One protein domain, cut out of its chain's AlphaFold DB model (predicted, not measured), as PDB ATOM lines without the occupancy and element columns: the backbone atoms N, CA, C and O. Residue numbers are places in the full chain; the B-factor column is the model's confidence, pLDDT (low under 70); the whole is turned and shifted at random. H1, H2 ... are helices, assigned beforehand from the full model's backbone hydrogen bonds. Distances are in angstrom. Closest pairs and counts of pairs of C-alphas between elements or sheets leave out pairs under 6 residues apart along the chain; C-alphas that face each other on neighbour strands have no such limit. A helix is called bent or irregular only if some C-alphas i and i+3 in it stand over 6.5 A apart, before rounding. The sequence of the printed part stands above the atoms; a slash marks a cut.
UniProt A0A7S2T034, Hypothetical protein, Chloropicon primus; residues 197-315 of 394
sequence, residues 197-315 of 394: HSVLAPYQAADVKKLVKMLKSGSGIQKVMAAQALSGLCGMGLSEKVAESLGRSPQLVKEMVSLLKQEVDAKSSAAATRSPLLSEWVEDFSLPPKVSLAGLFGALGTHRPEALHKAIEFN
ATOM      1  N   HIS A 197     176.603 144.725 163.883       93.81
ATOM      2  CA  HIS A 197     176.433 145.476 165.128       93.81
ATOM      3  C   HIS A 197     175.055 146.124 165.248       93.81
ATOM      4  O   HIS A 197     174.528 146.220 166.360       93.81
ATOM      5  N   SER A 198     174.450 146.551 164.133       94.94
ATOM      6  CA  SER A 198     173.116 147.143 164.178       94.94
ATOM      7  C   SER A 198     172.071 146.155 164.704       94.94
ATOM      8  O   SER A 198     171.167 146.600 165.406       94.94
ATOM      9  N   VAL A 199     172.231 144.850 164.457       94.62
ATOM     10  CA  VAL A 199     171.346 143.785 164.960       94.62
ATOM     11  C   VAL A 199     171.826 143.212 166.298       94.62
ATOM     12  O   VAL A 199     171.010 142.959 167.184       94.62
ATOM     13  N   LEU A 200     173.136 143.047 166.487       93.25
ATOM     14  CA  LEU A 200     173.697 142.440 167.694       93.25
ATOM     15  C   LEU A 200     173.454 143.302 168.940       93.25
ATOM     16  O   LEU A 200     173.041 142.777 169.970       93.25
ATOM     17  N   ALA A 201     173.631 144.622 168.837       93.56
ATOM     18  CA  ALA A 201     173.414 145.532 169.963       93.56
ATOM     19  C   ALA A 201     171.978 145.464 170.535       93.56
ATOM     20  O   ALA A 201     171.829 145.283 171.743       93.56
ATOM     21  N   PRO A 202     170.896 145.574 169.732       95.75
ATOM     22  CA  PRO A 202     169.545 145.404 170.260       95.75
ATOM     23  C   PRO A 202     169.228 143.967 170.682       95.75
ATOM     24  O   PRO A 202     168.429 143.797 171.596       95.75
ATOM     25  N   TYR A 203     169.840 142.944 170.075       94.69
ATOM     26  CA  TYR A 203     169.692 141.563 170.542       94.69
ATOM     27  C   TYR A 203     170.246 141.383 171.964       94.69
ATOM     28  O   TYR A 203     169.517 140.935 172.846       94.69
ATOM     29  N   GLN A 204     171.480 141.829 172.215       91.94
ATOM     30  CA  GLN A 204     172.124 141.772 173.535       91.94
ATOM     31  C   GLN A 204     171.377 142.593 174.594       91.94
ATOM     32  O   GLN A 204     171.301 142.192 175.750       91.94
ATOM     33  N   ALA A 205     170.782 143.722 174.199       95.00
ATOM     34  CA  ALA A 205     169.963 144.555 175.080       95.00
ATOM     35  C   ALA A 205     168.503 144.071 175.224       95.00
ATOM     36  O   ALA A 205     167.698 144.760 175.853       95.00
ATOM     37  N   ALA A 206     168.128 142.941 174.607       96.38
ATOM     38  CA  ALA A 206     166.749 142.447 174.541       96.38
ATOM     39  C   ALA A 206     165.723 143.505 174.049       96.38
ATOM     40  O   ALA A 206     164.551 143.530 174.452       96.38
ATOM     41  N   ASP A 207     166.152 144.393 173.146       97.62
ATOM     42  CA  ASP A 207     165.346 145.473 172.575       97.62
ATOM     43  C   ASP A 207     164.496 144.966 171.400       97.62
ATOM     44  O   ASP A 207     164.774 145.188 170.214       97.62
ATOM     45  N   VAL A 208     163.398 144.297 171.758       97.81
ATOM     46  CA  VAL A 208     162.385 143.788 170.820       97.81
ATOM     47  C   VAL A 208     161.880 144.886 169.876       97.81
ATOM     48  O   VAL A 208     161.683 144.635 168.689       97.81
ATOM     49  N   LYS A 209     161.695 146.123 170.359       96.94
ATOM     50  CA  LYS A 209     161.126 147.216 169.554       96.94
ATOM     51  C   LYS A 209     162.067 147.604 168.415       96.94
ATOM     52  O   LYS A 209     161.615 147.804 167.284       96.94
ATOM     53  N   LYS A 210     163.366 147.714 168.698       97.62
ATOM     54  CA  LYS A 210     164.376 148.042 167.687       97.62
ATOM     55  C   LYS A 210     164.569 146.904 166.686       97.62
ATOM     56  O   LYS A 210     164.620 147.187 165.489       97.62
ATOM     57  N   LEU A 211     164.565 145.648 167.135       97.69
ATOM     58  CA  LEU A 211     164.611 144.486 166.239       97.69
ATOM     59  C   LEU A 211     163.377 144.404 165.329       97.69
ATOM     60  O   LEU A 211     163.512 144.222 164.123       97.69
ATOM     61  N   VAL A 212     162.173 144.640 165.857       97.19
ATOM     62  CA  VAL A 212     160.939 144.694 165.052       97.19
ATOM     63  C   VAL A 212     160.978 145.830 164.027       97.19
ATOM     64  O   VAL A 212     160.551 145.658 162.884       97.19
ATOM     65  N   LYS A 213     161.541 146.990 164.388       96.88
ATOM     66  CA  LYS A 213     161.768 148.082 163.429       96.88
ATOM     67  C   LYS A 213     162.712 147.645 162.299       96.88
ATOM     68  O   LYS A 213     162.434 147.956 161.144       96.88
ATOM     69  N   MET A 214     163.782 146.908 162.607       96.50
ATOM     70  CA  MET A 214     164.705 146.366 161.598       96.50
ATOM     71  C   MET A 214     164.041 145.319 160.708       96.50
ATOM     72  O   MET A 214     164.184 145.395 159.493       96.50
ATOM     73  N   LEU A 215     163.238 144.419 161.273       95.38
ATOM     74  CA  LEU A 215     162.448 143.462 160.496       95.38
ATOM     75  C   LEU A 215     161.479 144.167 159.526       95.38
ATOM     76  O   LEU A 215     161.254 143.705 158.411       95.38
ATOM     77  N   LYS A 216     160.942 145.328 159.921       94.56
ATOM     78  CA  LYS A 216     160.036 146.122 159.084       94.56
ATOM     79  C   LYS A 216     160.752 146.893 157.968       94.56
ATOM     80  O   LYS A 216     160.250 146.929 156.847       94.56
ATOM     81  N   SER A 217     161.869 147.561 158.262       93.19
ATOM     82  CA  SER A 217     162.464 148.564 157.356       93.19
ATOM     83  C   SER A 217     163.963 148.412 157.090       93.19
ATOM     84  O   SER A 217     164.549 149.294 156.468       93.19
ATOM     85  N   GLY A 218     164.604 147.358 157.591       93.12
ATOM     86  CA  GLY A 218     166.013 147.067 157.326       93.12
ATOM     87  C   GLY A 218     166.259 146.580 155.897       93.12
ATOM     88  O   GLY A 218     165.322 146.309 155.138       93.12
ATOM     89  N   SER A 219     167.534 146.440 155.532       91.19
ATOM     90  CA  SER A 219     167.932 145.718 154.316       91.19
ATOM     91  C   SER A 219     167.500 144.244 154.382       91.19
ATOM     92  O   SER A 219     167.213 143.734 155.463       91.19
ATOM     93  N   GLY A 220     167.464 143.534 153.247       89.88
ATOM     94  CA  GLY A 220     167.042 142.121 153.216       89.88
ATOM     95  C   GLY A 220     167.775 141.256 154.250       89.88
ATOM     96  O   GLY A 220     167.141 140.567 155.043       89.88
ATOM     97  N   ILE A 221     169.099 141.406 154.337       88.88
ATOM     98  CA  ILE A 221     169.910 140.694 155.327       88.88
ATOM     99  C   ILE A 221     169.626 141.135 156.769       88.88
ATOM    100  O   ILE A 221     169.511 140.294 157.655       88.88
ATOM    101  N   GLN A 222     169.415 142.433 157.016       92.56
ATOM    102  CA  GLN A 222     169.031 142.920 158.346       92.56
ATOM    103  C   GLN A 222     167.683 142.364 158.786       92.56
ATOM    104  O   GLN A 222     167.501 142.103 159.969       92.56
ATOM    105  N   LYS A 223     166.741 142.177 157.857       94.25
ATOM    106  CA  LYS A 223     165.444 141.571 158.163       94.25
ATOM    107  C   LYS A 223     165.601 140.114 158.584       94.25
ATOM    108  O   LYS A 223     165.032 139.727 159.602       94.25
ATOM    109  N   VAL A 224     166.406 139.337 157.858       92.56
ATOM    110  CA  VAL A 224     166.716 137.941 158.206       92.56
ATOM    111  C   VAL A 224     167.394 137.857 159.575       92.56
ATOM    112  O   VAL A 224     166.898 137.167 160.464       92.56
ATOM    113  N   MET A 225     168.457 138.633 159.790       93.00
ATOM    114  CA  MET A 225     169.179 138.657 161.065       93.00
ATOM    115  C   MET A 225     168.294 139.141 162.223       93.00
ATOM    116  O   MET A 225     168.355 138.593 163.320       93.00
ATOM    117  N   ALA A 226     167.432 140.139 161.999       95.62
ATOM    118  CA  ALA A 226     166.479 140.596 163.007       95.62
ATOM    119  C   ALA A 226     165.448 139.512 163.349       95.62
ATOM    120  O   ALA A 226     165.085 139.372 164.514       95.62
ATOM    121  N   ALA A 227     164.998 138.720 162.370       94.88
ATOM    122  CA  ALA A 227     164.121 137.581 162.624       94.88
ATOM    123  C   ALA A 227     164.822 136.479 163.434       94.88
ATOM    124  O   ALA A 227     164.227 135.961 164.378       94.88
ATOM    125  N   GLN A 228     166.086 136.162 163.120       93.81
ATOM    126  CA  GLN A 228     166.908 135.228 163.905       93.81
ATOM    127  C   GLN A 228     167.096 135.721 165.343       93.81
ATOM    128  O   GLN A 228     166.827 134.978 166.284       93.81
ATOM    129  N   ALA A 229     167.447 136.995 165.526       94.88
ATOM    130  CA  ALA A 229     167.574 137.611 166.842       94.88
ATOM    131  C   ALA A 229     166.257 137.575 167.638       94.88
ATOM    132  O   ALA A 229     166.253 137.185 168.802       94.88
ATOM    133  N   LEU A 230     165.120 137.928 167.023       96.75
ATOM    134  CA  LEU A 230     163.804 137.858 167.673       96.75
ATOM    135  C   LEU A 230     163.434 136.424 168.070       96.75
ATOM    136  O   LEU A 230     162.898 136.217 169.156       96.75
ATOM    137  N   SER A 231     163.745 135.441 167.223       94.31
ATOM    138  CA  SER A 231     163.522 134.023 167.522       94.31
ATOM    139  C   SER A 231     164.405 133.550 168.684       94.31
ATOM    140  O   SER A 231     163.926 132.878 169.595       94.31
ATOM    141  N   GLY A 232     165.664 134.001 168.725       93.00
ATOM    142  CA  GLY A 232     166.556 133.810 169.870       93.00
ATOM    143  C   GLY A 232     165.974 134.380 171.166       93.00
ATOM    144  O   GLY A 232     165.929 133.678 172.173       93.00
ATOM    145  N   LEU A 233     165.427 135.603 171.134       94.81
ATOM    146  CA  LEU A 233     164.765 136.207 172.298       94.81
ATOM    147  C   LEU A 233     163.533 135.411 172.758       94.81
ATOM    148  O   LEU A 233     163.286 135.329 173.961       94.81
ATOM    149  N   CYS A 234     162.780 134.785 171.845       93.12
ATOM    150  CA  CYS A 234     161.711 133.857 172.227       93.12
ATOM    151  C   CYS A 234     162.260 132.680 173.049       93.12
ATOM    152  O   CYS A 234     161.681 132.344 174.079       93.12
ATOM    153  N   GLY A 235     163.397 132.105 172.640       88.25
ATOM    154  CA  GLY A 235     164.092 131.052 173.390       88.25
ATOM    155  C   GLY A 235     164.618 131.505 174.759       88.25
ATOM    156  O   GLY A 235     164.762 130.685 175.659       88.25
ATOM    157  N   MET A 236     164.835 132.810 174.945       91.25
ATOM    158  CA  MET A 236     165.216 133.431 176.222       91.25
ATOM    159  C   MET A 236     164.004 133.845 177.083       91.25
ATOM    160  O   MET A 236     164.155 134.610 178.033       91.25
ATOM    161  N   GLY A 237     162.793 133.383 176.750       93.00
ATOM    162  CA  GLY A 237     161.577 133.648 177.526       93.00
ATOM    163  C   GLY A 237     160.857 134.958 177.190       93.00
ATOM    164  O   GLY A 237     159.931 135.345 177.897       93.00
ATOM    165  N   LEU A 238     161.230 135.650 176.106       96.38
ATOM    166  CA  LEU A 238     160.576 136.897 175.671       96.38
ATOM    167  C   LEU A 238     159.531 136.681 174.564       96.38
ATOM    168  O   LEU A 238     159.172 137.628 173.857       96.38
ATOM    169  N   SER A 239     159.030 135.455 174.405       94.88
ATOM    170  CA  SER A 239     158.112 135.064 173.329       94.88
ATOM    171  C   SER A 239     156.828 135.894 173.303       94.88
ATOM    172  O   SER A 239     156.415 136.331 172.229       94.88
ATOM    173  N   GLU A 240     156.232 136.192 174.461       96.62
ATOM    174  CA  GLU A 240     155.022 137.017 174.538       96.62
ATOM    175  C   GLU A 240     155.276 138.453 174.059       96.62
ATOM    176  O   GLU A 240     154.537 138.973 173.222       96.62
ATOM    177  N   LYS A 241     156.355 139.087 174.533       97.38
ATOM    178  CA  LYS A 241     156.718 140.466 174.163       97.38
ATOM    179  C   LYS A 241     157.039 140.586 172.671       97.38
ATOM    180  O   LYS A 241     156.682 141.579 172.024       97.38
ATOM    181  N   VAL A 242     157.717 139.576 172.121       97.25
ATOM    182  CA  VAL A 242     157.983 139.456 170.684       97.25
ATOM    183  C   VAL A 242     156.664 139.323 169.926       97.25
ATOM    184  O   VAL A 242     156.389 140.144 169.052       97.25
ATOM    185  N   ALA A 243     155.813 138.365 170.299       96.06
ATOM    186  CA  ALA A 243     154.524 138.131 169.655       96.06
ATOM    187  C   ALA A 243     153.616 139.367 169.697       96.06
ATOM    188  O   ALA A 243     153.019 139.727 168.684       96.06
ATOM    189  N   GLU A 244     153.554 140.070 170.828       96.31
ATOM    190  CA  GLU A 244     152.809 141.318 170.964       96.31
ATOM    191  C   GLU A 244     153.307 142.386 169.986       96.31
ATOM    192  O   GLU A 244     152.514 143.040 169.310       96.31
ATOM    193  N   SER A 245     154.625 142.550 169.872       96.06
ATOM    194  CA  SER A 245     155.215 143.547 168.977       96.06
ATOM    195  C   SER A 245     154.985 143.206 167.501       96.06
ATOM    196  O   SER A 245     154.741 144.108 166.697       96.06
ATOM    197  N   LEU A 246     155.024 141.918 167.153       95.44
ATOM    198  CA  LEU A 246     154.772 141.420 165.800       95.44
ATOM    199  C   LEU A 246     153.286 141.523 165.412       95.44
ATOM    200  O   LEU A 246     152.952 142.039 164.343       95.44
ATOM    201  N   GLY A 247     152.389 141.085 166.300       91.56
ATOM    202  CA  GLY A 247     150.945 140.991 166.059       91.56
ATOM    203  C   GLY A 247     150.237 142.337 165.891       91.56
ATOM    204  O   GLY A 247     149.165 142.399 165.295       91.56
ATOM    205  N   ARG A 248     150.853 143.442 166.334       92.38
ATOM    206  CA  ARG A 248     150.316 144.808 166.180       92.38
ATOM    207  C   ARG A 248     150.224 145.287 164.728       92.38
ATOM    208  O   ARG A 248     149.545 146.278 164.469       92.38
ATOM    209  N   SER A 249     150.925 144.659 163.780       92.19
ATOM    210  CA  SER A 249     150.957 145.126 162.389       92.19
ATOM    211  C   SER A 249     150.741 143.992 161.384       92.19
ATOM    212  O   SER A 249     151.661 143.214 161.133       92.19
ATOM    213  N   PRO A 250     149.584 143.950 160.694       92.31
ATOM    214  CA  PRO A 250     149.348 142.996 159.608       92.31
ATOM    215  C   PRO A 250     150.407 143.071 158.501       92.31
ATOM    216  O   PRO A 250     150.803 142.051 157.946       92.31
ATOM    217  N   GLN A 251     150.917 144.271 158.207       93.06
ATOM    218  CA  GLN A 251     151.963 144.457 157.200       93.06
ATOM    219  C   GLN A 251     153.283 143.782 157.597       93.06
ATOM    220  O   GLN A 251     154.004 143.298 156.729       93.06
ATOM    221  N   LEU A 252     153.597 143.729 158.894       94.31
ATOM    222  CA  LEU A 252     154.782 143.034 159.387       94.31
ATOM    223  C   LEU A 252     154.622 141.515 159.280       94.31
ATOM    224  O   LEU A 252     155.549 140.836 158.854       94.31
ATOM    225  N   VAL A 253     153.429 140.994 159.578       94.88
ATOM    226  CA  VAL A 253     153.106 139.576 159.365       94.88
ATOM    227  C   VAL A 253     153.243 139.210 157.883       94.88
ATOM    228  O   VAL A 253     153.866 138.204 157.556       94.88
ATOM    229  N   LYS A 254     152.745 140.057 156.970       94.50
ATOM    230  CA  LYS A 254     152.925 139.882 155.518       94.50
ATOM    231  C   LYS A 254     154.400 139.819 155.122       94.50
ATOM    232  O   LYS A 254     154.792 138.954 154.343       94.50
ATOM    233  N   GLU A 255     155.207 140.730 155.663       94.12
ATOM    234  CA  GLU A 255     156.649 140.775 155.414       94.12
ATOM    235  C   GLU A 255     157.339 139.492 155.892       94.12
ATOM    236  O   GLU A 255     158.108 138.896 155.143       94.12
ATOM    237  N   MET A 256     157.009 139.009 157.093       95.69
ATOM    238  CA  MET A 256     157.543 137.752 157.625       95.69
ATOM    239  C   MET A 256     157.201 136.550 156.740       95.69
ATOM    240  O   MET A 256     158.065 135.710 156.504       95.69
ATOM    241  N   VAL A 257     155.968 136.468 156.222       95.69
ATOM    242  CA  VAL A 257     155.575 135.388 155.299       95.69
ATOM    243  C   VAL A 257     156.361 135.476 153.991       95.69
ATOM    244  O   VAL A 257     156.831 134.455 153.486       95.69
ATOM    245  N   SER A 258     156.555 136.687 153.461       94.88
ATOM    246  CA  SER A 258     157.372 136.910 152.263       94.88
ATOM    247  C   SER A 258     158.826 136.479 152.473       94.88
ATOM    248  O   SER A 258     159.377 135.789 151.619       94.88
ATOM    249  N   LEU A 259     159.437 136.849 153.602       93.69
ATOM    250  CA  LEU A 259     160.806 136.449 153.945       93.69
ATOM    251  C   LEU A 259     160.919 134.934 154.113       93.69
ATOM    252  O   LEU A 259     161.815 134.325 153.543       93.69
ATOM    253  N   LEU A 260     159.979 134.306 154.829       94.94
ATOM    254  CA  LEU A 260     159.974 132.855 155.003       94.94
ATOM    255  C   LEU A 260     159.904 132.140 153.650       94.94
ATOM    256  O   LEU A 260     160.649 131.194 153.417       94.94
ATOM    257  N   LYS A 261     159.055 132.616 152.735       93.50
ATOM    258  CA  LYS A 261     158.980 132.067 151.380       93.50
ATOM    259  C   LYS A 261     160.309 132.196 150.632       93.50
ATOM    260  O   LYS A 261     160.759 131.218 150.048       93.50
ATOM    261  N   GLN A 262     160.944 133.367 150.682       91.31
ATOM    262  CA  GLN A 262     162.248 133.585 150.044       91.31
ATOM    263  C   GLN A 262     163.314 132.621 150.585       91.31
ATOM    264  O   GLN A 262     164.028 132.017 149.794       91.31
ATOM    265  N   GLU A 263     163.371 132.417 151.903       90.38
ATOM    266  CA  GLU A 263     164.339 131.511 152.538       90.38
ATOM    267  C   GLU A 263     164.059 130.024 152.267       90.38
ATOM    268  O   GLU A 263     164.984 129.215 152.242       90.38
ATOM    269  N   VAL A 264     162.797 129.639 152.060       90.56
ATOM    270  CA  VAL A 264     162.424 128.263 151.681       90.56
ATOM    271  C   VAL A 264     162.726 127.984 150.207       90.56
ATOM    272  O   VAL A 264     163.157 126.882 149.871       90.56
ATOM    273  N   ASP A 265     162.521 128.975 149.337       87.38
ATOM    274  CA  ASP A 265     162.789 128.866 147.898       87.38
ATOM    275  C   ASP A 265     164.290 129.013 147.565       87.38
ATOM    276  O   ASP A 265     164.749 128.565 146.508       87.38
ATOM    277  N   ALA A 266     165.078 129.625 148.455       81.06
ATOM    278  CA  ALA A 266     166.515 129.787 148.283       81.06
ATOM    279  C   ALA A 266     167.245 128.432 148.327       81.06
ATOM    280  O   ALA A 266     167.162 127.678 149.293       81.06
ATOM    281  N   LYS A 267     168.047 128.139 147.291       64.81
ATOM    282  CA  LYS A 267     168.918 126.943 147.257       64.81
ATOM    283  C   LYS A 267     170.021 126.975 148.328       64.81
ATOM    284  O   LYS A 267     170.574 125.932 148.657       64.81
ATOM    285  N   SER A 268     170.352 128.161 148.836       59.75
ATOM    286  CA  SER A 268     171.245 128.414 149.971       59.75
ATOM    287  C   SER A 268     170.971 129.830 150.490       59.75
ATOM    288  O   SER A 268     170.866 130.753 149.678       59.75
ATOM    289  N   SER A 269     170.878 130.022 151.812       54.62
ATOM    290  CA  SER A 269     170.757 131.356 152.429       54.62
ATOM    291  C   SER A 269     171.972 132.241 152.123       54.62
ATOM    292  O   SER A 269     171.834 133.455 151.980       54.62
ATOM    293  N   ALA A 270     173.150 131.639 151.907       47.56
ATOM    294  CA  ALA A 270     174.367 132.344 151.507       47.56
ATOM    295  C   ALA A 270     174.246 133.000 150.118       47.56
ATOM    296  O   ALA A 270     174.862 134.032 149.862       47.56
ATOM    297  N   ALA A 271     173.397 132.471 149.224       43.50
ATOM    298  CA  ALA A 271     173.194 133.045 147.892       43.50
ATOM    299  C   ALA A 271     172.496 134.422 147.921       43.50
ATOM    300  O   ALA A 271     172.592 135.177 146.951       43.50
ATOM    301  N   ALA A 272     171.810 134.765 149.020       49.31
ATOM    302  CA  ALA A 272     171.165 136.066 149.192       49.31
ATOM    303  C   ALA A 272     172.161 137.179 149.569       49.31
ATOM    304  O   ALA A 272     171.906 138.358 149.305       49.31
ATOM    305  N   THR A 273     173.318 136.831 150.138       59.16
ATOM    306  CA  THR A 273     174.365 137.785 150.519       59.16
ATOM    307  C   THR A 273     175.550 137.700 149.565       59.16
ATOM    308  O   THR A 273     176.240 136.693 149.505       59.16
ATOM    309  N   ARG A 274     175.872 138.797 148.870       64.25
ATOM    310  CA  ARG A 274     177.130 138.911 148.099       64.25
ATOM    311  C   ARG A 274     178.383 139.046 148.987       64.25
ATOM    312  O   ARG A 274     179.468 139.249 148.456       64.25
ATOM    313  N   SER A 275     178.229 138.974 150.312       84.25
ATOM    314  CA  SER A 275     179.305 139.113 151.296       84.25
ATOM    315  C   SER A 275     179.542 137.789 152.032       84.25
ATOM    316  O   SER A 275     178.630 137.326 152.725       84.25
ATOM    317  N   PRO A 276     180.760 137.215 151.951       88.25
ATOM    318  CA  PRO A 276     181.147 136.045 152.739       88.25
ATOM    319  C   PRO A 276     180.996 136.256 154.251       88.25
ATOM    320  O   PRO A 276     180.590 135.339 154.956       88.25
ATOM    321  N   LEU A 277     181.260 137.472 154.740       89.88
ATOM    322  CA  LEU A 277     181.186 137.798 156.165       89.88
ATOM    323  C   LEU A 277     179.748 137.747 156.691       89.88
ATOM    324  O   LEU A 277     179.499 137.206 157.764       89.88
ATOM    325  N   LEU A 278     178.789 138.278 155.924       89.06
ATOM    326  CA  LEU A 278     177.374 138.195 156.291       89.06
ATOM    327  C   LEU A 278     176.822 136.772 156.153       89.06
ATOM    328  O   LEU A 278     175.974 136.394 156.955       89.06
ATOM    329  N   SER A 279     177.296 135.990 155.173       86.31
ATOM    330  CA  SER A 279     176.943 134.566 155.068       86.31
ATOM    331  C   SER A 279     177.381 133.787 156.304       86.31
ATOM    332  O   SER A 279     176.534 133.155 156.927       86.31
ATOM    333  N   GLU A 280     178.661 133.888 156.688       85.62
ATOM    334  CA  GLU A 280     179.194 133.206 157.880       85.62
ATOM    335  C   GLU A 280     178.382 133.602 159.122       85.62
ATOM    336  O   GLU A 280     177.904 132.749 159.862       85.62
ATOM    337  N   TRP A 281     178.105 134.898 159.286       84.19
ATOM    338  CA  TRP A 281     177.356 135.377 160.444       84.19
ATOM    339  C   TRP A 281     175.904 134.882 160.503       84.19
ATOM    340  O   TRP A 281     175.387 134.596 161.582       84.19
ATOM    341  N   VAL A 282     175.207 134.802 159.365       84.81
ATOM    342  CA  VAL A 282     173.831 134.276 159.320       84.81
ATOM    343  C   VAL A 282     173.785 132.787 159.643       84.81
ATOM    344  O   VAL A 282     172.814 132.332 160.257       84.81
ATOM    345  N   GLU A 283     174.811 132.043 159.238       79.38
ATOM    346  CA  GLU A 283     174.952 130.616 159.531       79.38
ATOM    347  C   GLU A 283     175.307 130.354 161.003       79.38
ATOM    348  O   GLU A 283     174.844 129.359 161.558       79.38
ATOM    349  N   ASP A 284     176.035 131.268 161.653       76.25
ATOM    350  CA  ASP A 284     176.469 131.149 163.055       76.25
ATOM    351  C   ASP A 284     175.359 131.417 164.100       76.25
ATOM    352  O   ASP A 284     175.542 131.163 165.297       76.25
ATOM    353  N   PHE A 285     174.184 131.915 163.698       73.56
ATOM    354  CA  PHE A 285     173.027 132.000 164.601       73.56
ATOM    355  C   PHE A 285     172.528 130.598 165.000       73.56
ATOM    356  O   PHE A 285     172.568 129.657 164.215       73.56
ATOM    357  N   SER A 286     171.963 130.460 166.210       69.50
ATOM    358  CA  SER A 286     171.508 129.167 166.770       69.50
ATOM    359  C   SER A 286     170.564 128.368 165.869       69.50
ATOM    360  O   SER A 286     170.515 127.139 165.965       69.50
ATOM    361  N   LEU A 287     169.778 129.057 165.040       79.94
ATOM    362  CA  LEU A 287     168.810 128.461 164.134       79.94
ATOM    363  C   LEU A 287     168.939 129.062 162.726       79.94
ATOM    364  O   LEU A 287     169.028 130.291 162.585       79.94
ATOM    365  N   PRO A 288     168.829 128.230 161.670       86.44
ATOM    366  CA  PRO A 288     168.786 128.712 160.294       86.44
ATOM    367  C   PRO A 288     167.676 129.756 160.074       86.44
ATOM    368  O   PRO A 288     166.627 129.672 160.728       86.44
ATOM    369  N   PRO A 289     167.835 130.693 159.122       89.88
ATOM    370  CA  PRO A 289     166.854 131.742 158.822       89.88
ATOM    371  C   PRO A 289     165.401 131.268 158.711       89.88
ATOM    372  O   PRO A 289     164.531 131.759 159.432       89.88
ATOM    373  N   LYS A 290     165.137 130.263 157.866       91.00
ATOM    374  CA  LYS A 290     163.795 129.690 157.670       91.00
ATOM    375  C   LYS A 290     163.195 129.120 158.959       91.00
ATOM    376  O   LYS A 290     162.013 129.321 159.218       91.00
ATOM    377  N   VAL A 291     164.003 128.471 159.803       90.88
ATOM    378  CA  VAL A 291     163.550 127.928 161.097       90.88
ATOM    379  C   VAL A 291     163.250 129.059 162.073       90.88
ATOM    380  O   VAL A 291     162.220 129.038 162.742       90.88
ATOM    381  N   SER A 292     164.110 130.074 162.116       92.19
ATOM    382  CA  SER A 292     163.913 131.243 162.968       92.19
ATOM    383  C   SER A 292     162.628 131.992 162.621       92.19
ATOM    384  O   SER A 292     161.833 132.282 163.515       92.19
ATOM    385  N   LEU A 293     162.395 132.244 161.327       94.38
ATOM    386  CA  LEU A 293     161.179 132.871 160.806       94.38
ATOM    387  C   LEU A 293     159.932 132.030 161.101       94.38
ATOM    388  O   LEU A 293     158.925 132.579 161.546       94.38
ATOM    389  N   ALA A 294     160.001 130.708 160.911       93.88
ATOM    390  CA  ALA A 294     158.925 129.790 161.274       93.88
ATOM    391  C   ALA A 294     158.603 129.872 162.781       93.88
ATOM    392  O   ALA A 294     157.444 130.026 163.164       93.88
ATOM    393  N   GLY A 295     159.628 129.880 163.640       93.50
ATOM    394  CA  GLY A 295     159.480 129.996 165.094       93.50
ATOM    395  C   GLY A 295     158.740 131.259 165.551       93.50
ATOM    396  O   GLY A 295     157.974 131.207 166.514       93.50
ATOM    397  N   LEU A 296     158.871 132.377 164.827       95.19
ATOM    398  CA  LEU A 296     158.112 133.599 165.130       95.19
ATOM    399  C   LEU A 296     156.597 133.414 164.949       95.19
ATOM    400  O   LEU A 296     155.821 133.985 165.716       95.19
ATOM    401  N   PHE A 297     156.156 132.590 163.991       95.00
ATOM    402  CA  PHE A 297     154.738 132.231 163.870       95.00
ATOM    403  C   PHE A 297     154.271 131.337 165.022       95.00
ATOM    404  O   PHE A 297     153.110 131.410 165.409       95.00
ATOM    405  N   GLY A 298     155.170 130.561 165.629       92.56
ATOM    406  CA  GLY A 298     154.869 129.774 166.829       92.56
ATOM    407  C   GLY A 298     154.643 130.662 168.042       92.56
ATOM    408  O   GLY A 298     153.676 130.470 168.779       92.56
ATOM    409  N   ALA A 299     155.474 131.697 168.197       93.31
ATOM    410  CA  ALA A 299     155.271 132.722 169.216       93.31
ATOM    411  C   ALA A 299     153.940 133.468 169.007       93.31
ATOM    412  O   ALA A 299     153.191 133.665 169.965       93.31
ATOM    413  N   LEU A 300     153.607 133.827 167.757       94.06
ATOM    414  CA  LEU A 300     152.300 134.404 167.426       94.06
ATOM    415  C   LEU A 300     151.155 133.447 167.765       94.06
ATOM    416  O   LEU A 300     150.208 133.873 168.408       94.06
ATOM    417  N   GLY A 301     151.243 132.168 167.402       90.50
ATOM    418  CA  GLY A 301     150.208 131.190 167.738       90.50
ATOM    419  C   GLY A 301     149.997 131.043 169.237       90.50
ATOM    420  O   GLY A 301     148.867 131.071 169.700       90.50
ATOM    421  N   THR A 302     151.084 130.982 170.000       91.12
ATOM    422  CA  THR A 302     151.024 130.776 171.453       91.12
ATOM    423  C   THR A 302     150.436 131.981 172.192       91.12
ATOM    424  O   THR A 302     149.661 131.809 173.126       91.12
ATOM    425  N   HIS A 303     150.806 133.206 171.802       94.31
ATOM    426  CA  HIS A 303     150.508 134.400 172.604       94.31
ATOM    427  C   HIS A 303     149.548 135.394 171.944       94.31
ATOM    428  O   HIS A 303     148.993 136.251 172.630       94.31
ATOM    429  N   ARG A 304     149.389 135.349 170.618       94.00
ATOM    430  CA  ARG A 304     148.570 136.282 169.819       94.00
ATOM    431  C   ARG A 304     147.872 135.530 168.667       94.00
ATOM    432  O   ARG A 304     148.111 135.860 167.498       94.00
ATOM    433  N   PRO A 305     147.050 134.502 168.956       91.19
ATOM    434  CA  PRO A 305     146.472 133.618 167.939       91.19
ATOM    435  C   PRO A 305     145.665 134.364 166.868       91.19
ATOM    436  O   PRO A 305     145.627 133.947 165.713       91.19
ATOM    437  N   GLU A 306     145.082 135.517 167.184       89.31
ATOM    438  CA  GLU A 306     144.343 136.358 166.239       89.31
ATOM    439  C   GLU A 306     145.247 136.922 165.134       89.31
ATOM    440  O   GLU A 306     144.796 137.119 164.002       89.31
ATOM    441  N   ALA A 307     146.533 137.146 165.423       89.56
ATOM    442  CA  ALA A 307     147.507 137.584 164.428       89.56
ATOM    443  C   ALA A 307     147.805 136.486 163.392       89.56
ATOM    444  O   ALA A 307     148.158 136.804 162.250       89.56
ATOM    445  N   LEU A 308     147.594 135.205 163.735       88.25
ATOM    446  CA  LEU A 308     147.714 134.105 162.774       88.25
ATOM    447  C   LEU A 308     146.677 134.195 161.659       88.25
ATOM    448  O   LEU A 308     146.986 133.801 160.538       88.25
ATOM    449  N   HIS A 309     145.501 134.787 161.898       90.00
ATOM    450  CA  HIS A 309     144.518 135.011 160.831       90.00
ATOM    451  C   HIS A 309     145.142 135.740 159.640       90.00
ATOM    452  O   HIS A 309     144.939 135.348 158.493       90.00
ATOM    453  N   LYS A 310     145.960 136.763 159.913       92.38
ATOM    454  CA  LYS A 310     146.670 137.502 158.867       92.38
ATOM    455  C   LYS A 310     147.764 136.665 158.218       92.38
ATOM    456  O   LYS A 310     147.903 136.708 157.003       92.38
ATOM    457  N   ALA A 311     148.489 135.856 158.985       92.25
ATOM    458  CA  ALA A 311     149.480 134.942 158.418       92.25
ATOM    459  C   ALA A 311     148.838 133.941 157.435       92.25
ATOM    460  O   ALA A 311     149.382 133.701 156.356       92.25
ATOM    461  N   ILE A 312     147.655 133.416 157.764       93.44
ATOM    462  CA  ILE A 312     146.875 132.525 156.894       93.44
ATOM    463  C   ILE A 312     146.362 133.255 155.651       93.44
ATOM    464  O   ILE A 312     146.529 132.740 154.550       93.44
ATOM    465  N   GLU A 313     145.822 134.472 155.793       93.25
ATOM    466  CA  GLU A 313     145.436 135.318 154.648       93.25
ATOM    467  C   GLU A 313     146.620 135.571 153.692       93.25
ATOM    468  O   GLU A 313     146.435 135.645 152.478       93.25
ATOM    469  N   PHE A 314     147.846 135.654 154.219       94.50
ATOM    470  CA  PHE A 314     149.073 135.793 153.427       94.50
ATOM    471  C   PHE A 314     149.695 134.463 152.981       94.50
ATOM    472  O   PHE A 314     150.781 134.470 152.405       94.50
ATOM    473  N   ASN A 315     149.004 133.338 153.179       94.25
ATOM    474  CA  ASN A 315     149.422 132.001 152.763       94.25
ATOM    475  C   ASN A 315     150.725 131.509 153.428       94.25
ATOM    476  O   ASN A 315     151.584 130.922 152.771       94.25
TER     477      ASN A 315
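What this domain is: This is residues 197 to 315 of the 394 residues of the protein "Hypothetical protein" of Chloropicon primus (UniProt A0A7S2T034). The long helical arm H3a makes the core: H1 and H2 pack side by side with it in a triangle, H7 crosses it on the side away from H1, and the short arm H3b folds back to pack on H2 and H7. H4 and H8 pack on H7, while the small H5 and H6, loosely held, lie at the opposite end of the longest axis from H8. The printed part has 119 residues with eight named helices, H1 to H8 in order, and no named strand; the class is all helix, the helix packing part aligned and part crossed. The whole is compact, with a radius of gyration of the C-alphas of 13.1 A and spans of 39 by 32 by 22 A.

How they stand to each other: H1, residues 197 to 204, and H2, residues 208 to 217, form a helical hairpin at a shallow tilt of 31 degrees; their closest C-alphas, of Pro 202 and Lys 210, are 6.3 A apart. H3, residues 220 to 247, was assigned as one helix by its hydrogen bonds but is bent, C-alphas 237 and 240 being 8.0 A apart; its arms are H3a, residues 220 to 237, and H3b, residues 240 to 247. H2 and H3a form another helical hairpin, with the closest C-alphas, of Leu 215 and Lys 223, 4.2 A apart. H1 touches H3a, closest at the C-alphas of Tyr 203 and Ala 229, 5.8 A. H3b touches H2, closest at the C-alphas of Val 208 and Val 242, 6.2 A. H4, residues 250 to 265, only just touches H2, with 3 pairs of C-alphas within 8 A, the closest those of Lys 216 and Leu 252, 6.1 A. H5, residues 269 to 272, and H6, residues 276 to 283, only just touch, only at the corner, with 3 such pairs, the closest those of Ala 270 and Ser 279, 4.9 A. H7, residues 289 to 303, touches H3a at a steep tilt of 48 degrees, closest at the C-alphas of Gln 228 and Ser 292, 5.1 A. H7 also touches H3b, about perpendicular at 79 degrees, closest at the C-alphas of Ala 243 and Leu 300, 4.9 A. With residues 289 to 294 alone H7 touches H4, closest at the C-alphas of Glu 263 and Lys 290, 5.5 A. H8, residues 305 to 313, touches H4, closest at the C-alphas of Val 253 and Ala 311, 6.0 A; H6 and H8 are apart. Every O i to N i+4 pair is within hydrogen-bond range in H2, H3a, H3b, H4 and H6; the counts are 3 of 4 in H1, 10 of 11 in H7 and 3 of 5 in H8, and H5 is too short for such a pair.

Where its parts are: H1 begins at C-alpha 197, (176.433, 145.476, 165.128). From first to last C-alpha H3a measures 26.3 A, H4 22.7 A and H7 21.5 A. H8 ends at C-alpha 313, (145.436, 135.318, 154.648).

The domain as a whole: The two C-alphas farthest apart, of Pro 276 and Glu 306, are 39.2 A apart. The printed part has no cut, and the seven links are tight. The mean pLDDT of the printed part is 89.7; residues 267 to 274 and residue 286 are under 70.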